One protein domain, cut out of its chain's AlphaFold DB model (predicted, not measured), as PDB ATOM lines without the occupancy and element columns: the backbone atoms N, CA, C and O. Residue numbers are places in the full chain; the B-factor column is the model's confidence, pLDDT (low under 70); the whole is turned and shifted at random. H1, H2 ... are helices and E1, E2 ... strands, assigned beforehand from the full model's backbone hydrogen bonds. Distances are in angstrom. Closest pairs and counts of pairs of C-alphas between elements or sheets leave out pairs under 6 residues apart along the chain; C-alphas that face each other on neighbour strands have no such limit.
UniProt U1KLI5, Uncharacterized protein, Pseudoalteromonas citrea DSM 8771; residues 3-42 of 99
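This is residues 3 to 42 of the 99 residues of an uncharacterized protein of Pseudoalteromonas citrea DSM 8771 (UniProt U1KLI5). A small three-stranded sheet, E2, E1 and E3 side by side, is covered on one face by a single helix, H1, which crosses over it at a slant, while its other face is bare. The strands E1 and E2 form a hairpin, and after H1 the last strand, E3, comes in along the other side of E1. The printed part has 40 residues, with three named strands and one named helix in the order E1, E2, H1, E3; the sheet is antiparallel throughout, and the class is mixed, helices and strands. The whole is compact, with a radius of gyration of the C-alphas of 8.6 A, and its C-alphas span 22 by 19 by 13 A.

E1 is residues 3 to 6, 9.8 A from first to last C-alpha, and begins at C-alpha 3 at (221.876, 417.107, 428.619). E2 is residues 12 to 17, the longest strand by residues, with a length of 11.7 A. H1 is residues 20 to 29, 14.3 A long, and its first C-alpha is at (225.435, 407.676, 431.497). E3 is residues 37 to 41, 13.0 A long, and ends at C-alpha 41 at (219.252, 413.191, 424.328).

The sheet runs E2, E1, E3, with E1 as the inner strand and E2 and E3 as edge strands. E1 and E2 are antiparallel at 149 degrees and form a hairpin; N 4 and O 14 are within hydrogen-bond range at 2.9 A, as are N 13 and O 4 at 3.0 A. E1 and E3 are antiparallel at 150 degrees, with N 3 and O 40 at 2.8 A and N 38 and O 5 at 2.9 A, both within hydrogen-bond range. H1 is on the sheet, at a height over the sheet of 8.8 A. It lies over E1 and only just over E2, with 5 and 3 of its C-alphas, and it is only just not over E3, with 2. On the local plane its line and that of E1 stand at 54 degrees, slantwise to the strands. The closest C-alphas of H1 and E2 are those of Gly 23 and Ile 17, 5.7 A apart; those of H1 and E3 are Gly 23 and Val 39, 6.5 A apart. E2, H1 and E3 form a split strand-helix-strand unit, two strands running the same way with a helix between them in the chain and E1 between them in the sheet, and its crossover is right-handed. With H1 on one face, sheet and helix make two layers. In H1 every O i to N i+4 pair is within hydrogen-bond range.

The outline is rounded. The two C-alphas farthest apart are those of Ser 8 and Lys 18, at 22.4 A, while those of Ile 3 and Asn 42, the first and last printed, are 6.4 A apart. The printed part has no cut. The links E1 to E2 and E2 to H1 are tight, the link H1 to E3 is short, and no link is long. The mean pLDDT of the printed part is 87.2, and no printed residue is under 70.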
ATOM      1  N   ILE A   3     221.933 416.133 427.540       84.06
ATOM      2  CA  ILE A   3     221.876 417.107 428.619       84.06
ATOM      3  C   ILE A   3     221.558 416.361 429.912       84.06
ATOM      4  O   ILE A   3     220.895 415.321 429.883       84.06
ATOM      5  N   LEU A   4     222.026 416.897 431.034       85.69
ATOM      6  CA  LEU A   4     221.519 416.504 432.339       85.69
ATOM      7  C   LEU A   4     220.381 417.426 432.722       85.69
ATOM      8  O   LEU A   4     220.530 418.654 432.740       85.69
ATOM      9  N   LYS A   5     219.259 416.802 433.057       87.88
ATOM     10  CA  LYS A   5     218.107 417.470 433.633       87.88
ATOM     11  C   LYS A   5     217.884 416.934 435.034       87.88
ATOM     12  O   LYS A   5     217.920 415.726 435.249       87.88
ATOM     13  N   GLN A   6     217.673 417.839 435.978       90.81
ATOM     14  CA  GLN A   6     217.335 417.478 437.343       90.81
ATOM     15  C   GLN A   6     215.835 417.190 437.429       90.81
ATOM     16  O   GLN A   6     215.022 417.969 436.919       90.81
ATOM     17  N   ILE A   7     215.455 416.075 438.050       90.38
ATOM     18  CA  ILE A   7     214.066 415.597 438.051       90.38
ATOM     19  C   ILE A   7     213.198 416.490 438.946       90.38
ATOM     20  O   ILE A   7     212.126 416.932 438.528       90.38
ATOM     21  N   SER A   8     213.672 416.828 440.141       89.75
ATOM     22  CA  SER A   8     212.949 417.624 441.138       89.75
ATOM     23  C   SER A   8     212.637 419.049 440.675       89.75
ATOM     24  O   SER A   8     211.550 419.566 440.932       89.75
ATOM     25  N   THR A   9     213.567 419.681 439.959       89.94
ATOM     26  CA  THR A   9     213.445 421.073 439.495       89.94
ATOM     27  C   THR A   9     213.065 421.182 438.023       89.94
ATOM     28  O   THR A   9     212.832 422.285 437.530       89.94
ATOM     29  N   GLN A  10     213.038 420.059 437.298       86.25
ATOM     30  CA  GLN A  10     212.842 419.992 435.847       86.25
ATOM     31  C   GLN A  10     213.821 420.879 435.050       86.25
ATOM     32  O   GLN A  10     213.549 421.235 433.902       86.25
ATOM     33  N   THR A  11     214.964 421.235 435.646       84.75
ATOM     34  CA  THR A  11     215.912 422.204 435.087       84.75
ATOM     35  C   THR A  11     217.077 421.490 434.411       84.75
ATOM     36  O   THR A  11     217.646 420.547 434.961       84.75
ATOM     37  N   ASN A  12     217.458 421.953 433.219       87.19
ATOM     38  CA  ASN A  12     218.669 421.494 432.545       87.19
ATOM     39  C   ASN A  12     219.874 422.196 433.178       87.19
ATOM     40  O   ASN A  12     219.948 423.423 433.124       87.19
ATOM     41  N   PHE A  13     220.804 421.445 433.762       86.81
ATOM     42  CA  PHE A  13     221.925 422.026 434.513       86.81
ATOM     43  C   PHE A  13     223.300 421.717 433.910       86.81
ATOM     44  O   PHE A  13     224.270 422.397 434.236       86.81
ATOM     45  N   ALA A  14     223.394 420.751 432.992       84.81
ATOM     46  CA  ALA A  14     224.621 420.491 432.242       84.81
ATOM     47  C   ALA A  14     224.337 420.009 430.812       84.81
ATOM     48  O   ALA A  14     223.306 419.395 430.534       84.81
ATOM     49  N   GLY A  15     225.280 420.271 429.906       82.12
ATOM     50  CA  GLY A  15     225.268 419.831 428.508       82.12
ATOM     51  C   GLY A  15     226.554 419.091 428.138       82.12
ATOM     52  O   GLY A  15     227.491 419.012 428.929       82.12
ATOM     53  N   GLY A  16     226.618 418.530 426.928       80.00
ATOM     54  CA  GLY A  16     227.814 417.813 426.457       80.00
ATOM     55  C   GLY A  16     228.025 416.432 427.092       80.00
ATOM     56  O   GLY A  16     229.145 415.915 427.121       80.00
ATOM     57  N   ILE A  17     226.955 415.814 427.582       87.31
ATOM     58  CA  ILE A  17     227.004 414.505 428.229       87.31
ATOM     59  C   ILE A  17     227.247 413.428 427.171       87.31
ATOM     60  O   ILE A  17     226.592 413.394 426.119       87.31
ATOM     61  N   LYS A  18     228.234 412.569 427.442       80.25
ATOM     62  CA  LYS A  18     228.780 411.605 426.474       80.25
ATOM     63  C   LYS A  18     228.082 410.256 426.589       80.25
ATOM     64  O   LYS A  18     227.717 409.670 425.577       80.25
ATOM     65  N   ASP A  19     227.863 409.829 427.821       82.50
ATOM     66  CA  ASP A  19     227.220 408.586 428.216       82.50
ATOM     67  C   ASP A  19     226.665 408.739 429.645       82.50
ATOM     68  O   ASP A  19     226.782 409.803 430.263       82.50
ATOM     69  N   LEU A  20     226.039 407.680 430.164       85.31
ATOM     70  CA  LEU A  20     225.435 407.676 431.497       85.31
ATOM     71  C   LEU A  20     226.472 407.858 432.621       85.31
ATOM     72  O   LEU A  20     226.166 408.486 433.628       85.31
ATOM     73  N   ALA A  21     227.695 407.344 432.448       88.88
ATOM     74  CA  ALA A  21     228.754 407.435 433.454       88.88
ATOM     75  C   ALA A  21     229.312 408.862 433.552       88.88
ATOM     76  O   ALA A  21     229.468 409.391 434.650       88.88
ATOM     77  N   HIS A  22     229.529 409.519 432.409       87.50
ATOM     78  CA  HIS A  22     229.854 410.940 432.349       87.50
ATOM     79  C   HIS A  22     228.721 411.778 432.955       87.50
ATOM     80  O   HIS A  22     228.988 412.704 433.710       87.50
ATOM     81  N   GLY A  23     227.461 411.426 432.678       87.44
ATOM     82  CA  GLY A  23     226.300 412.070 433.293       87.44
ATOM     83  C   GLY A  23     226.292 411.961 434.820       87.44
ATOM     84  O   GLY A  23     226.146 412.969 435.499       87.44
ATOM     85  N   ALA A  24     226.512 410.761 435.358       89.56
ATOM     86  CA  ALA A  24     226.562 410.530 436.800       89.56
ATOM     87  C   ALA A  24     227.695 411.314 437.479       89.56
ATOM     88  O   ALA A  24     227.474 411.929 438.517       89.56
ATOM     89  N   HIS A  25     228.878 411.353 436.860       91.75
ATOM     90  CA  HIS A  25     230.011 412.118 437.378       91.75
ATOM     91  C   HIS A  25     229.717 413.626 437.437       91.75
ATOM     92  O   HIS A  25     229.939 414.257 438.463       91.75
ATOM     93  N   ILE A  26     229.145 414.197 436.371       91.50
ATOM     94  CA  ILE A  26     228.781 415.623 436.339       91.50
ATOM     95  C   ILE A  26     227.635 415.935 437.317       91.50
ATOM     96  O   ILE A  26     227.612 417.011 437.911       91.50
ATOM     97  N   ALA A  27     226.684 415.015 437.509       90.56
ATOM     98  CA  ALA A  27     225.623 415.168 438.506       90.56
ATOM     99  C   ALA A  27     226.189 415.197 439.937       90.56
ATOM    100  O   ALA A  27     225.801 416.059 440.724       90.56
ATOM    101  N   GLU A  28     227.148 414.318 440.242       92.06
ATOM    102  CA  GLU A  28     227.859 414.294 441.524       92.06
ATOM    103  C   GLU A  28     228.636 415.599 441.764       92.06
ATOM    104  O   GLU A  28     228.491 416.211 442.822       92.06
ATOM    105  N   GLU A  29     229.390 416.082 440.770       91.44
ATOM    106  CA  GLU A  29     230.107 417.364 440.855       91.44
ATOM    107  C   GLU A  29     229.161 418.561 441.061       91.44
ATOM    108  O   GLU A  29     229.512 419.526 441.743       91.44
ATOM    109  N   ALA A  30     227.950 418.494 440.505       88.25
ATOM    110  CA  ALA A  30     226.908 419.505 440.678       88.25
ATOM    111  C   ALA A  30     226.130 419.374 442.005       88.25
ATOM    112  O   ALA A  30     225.256 420.198 442.278       88.25
ATOM    113  N   GLY A  31     226.422 418.359 442.829       91.19
ATOM    114  CA  GLY A  31     225.718 418.097 444.087       91.19
ATOM    115  C   GLY A  31     224.281 417.593 443.908       91.19
ATOM    116  O   GLY A  31     223.470 417.722 444.825       91.19
ATOM    117  N   VAL A  32     223.951 417.045 442.737       90.75
ATOM    118  CA  VAL A  32     222.642 416.450 442.442       90.75
ATOM    119  C   VAL A  32     222.643 414.990 442.897       90.75
ATOM    120  O   VAL A  32     223.601 414.254 442.665       90.75
ATOM    121  N   ALA A  33     221.569 414.561 443.566       88.31
ATOM    122  CA  ALA A  33     221.442 413.186 444.039       88.31
ATOM    123  C   ALA A  33     221.412 412.189 442.866       88.31
ATOM    124  O   ALA A  33     220.907 412.498 441.786       88.31
ATOM    125  N   ALA A  34     221.934 410.978 443.082       84.75
ATOM    126  CA  ALA A  34     222.085 409.975 442.025       84.75
ATOM    127  C   ALA A  34     220.751 409.502 441.407       84.75
ATOM    128  O   ALA A  34     220.740 408.952 440.309       84.75
ATOM    129  N   ASP A  35     219.643 409.706 442.113       90.06
ATOM    130  CA  ASP A  35     218.271 409.407 441.708       90.06
ATOM    131  C   ASP A  35     217.484 410.646 441.240       90.06
ATOM    132  O   ASP A  35     216.334 410.511 440.828       90.06
ATOM    133  N   ASP A  36     218.093 411.838 441.261       90.75
ATOM    134  CA  ASP A  36     217.457 413.118 440.915       90.75
ATOM    135  C   ASP A  36     217.968 413.706 439.587       90.75
ATOM    136  O   ASP A  36     217.850 414.905 439.333       90.75
ATOM    137  N   PHE A  37     218.529 412.881 438.701       90.50
ATOM    138  CA  PHE A  37     218.915 413.315 437.361       90.50
ATOM    139  C   PHE A  37     218.485 412.328 436.278       90.50
ATOM    140  O   PHE A  37     218.439 411.117 436.473       90.50
ATOM    141  N   GLU A  38     218.227 412.864 435.090       89.00
ATOM    142  CA  GLU A  38     218.026 412.089 433.874       89.00
ATOM    143  C   GLU A  38     218.940 412.593 432.751       89.00
ATOM    144  O   GLU A  38     219.193 413.793 432.593       89.00
ATOM    145  N   VAL A  39     219.455 411.649 431.962       86.50
ATOM    146  CA  VAL A  39     220.267 411.925 430.774       86.50
ATOM    147  C   VAL A  39     219.328 411.979 429.574       86.50
ATOM    148  O   VAL A  39     218.863 410.947 429.093       86.50
ATOM    149  N   ILE A  40     219.054 413.182 429.073       82.56
ATOM    150  CA  ILE A  40     218.141 413.389 427.942       82.56
ATOM    151  C   ILE A  40     218.949 413.646 426.683       82.56
ATOM    152  O   ILE A  40     219.768 414.563 426.624       82.56
ATOM    153  N   PHE A  41     218.691 412.876 425.632       79.31
ATOM    154  CA  PHE A  41     219.252 413.191 424.328       79.31
ATOM    155  C   PHE A  41     218.634 414.484 423.783       79.31
ATOM    156  O   PHE A  41     217.420 414.573 423.622       79.31
ATOM    157  N   ASN A  42     219.470 415.479 423.475       80.38
ATOM    158  CA  ASN A  42     219.015 416.755 422.935       80.38
ATOM    159  C   ASN A  42     219.689 417.032 421.589       80.38
ATOM    160  O   ASN A  42     220.866 417.390 421.525       80.38
TER     161      ASN A  42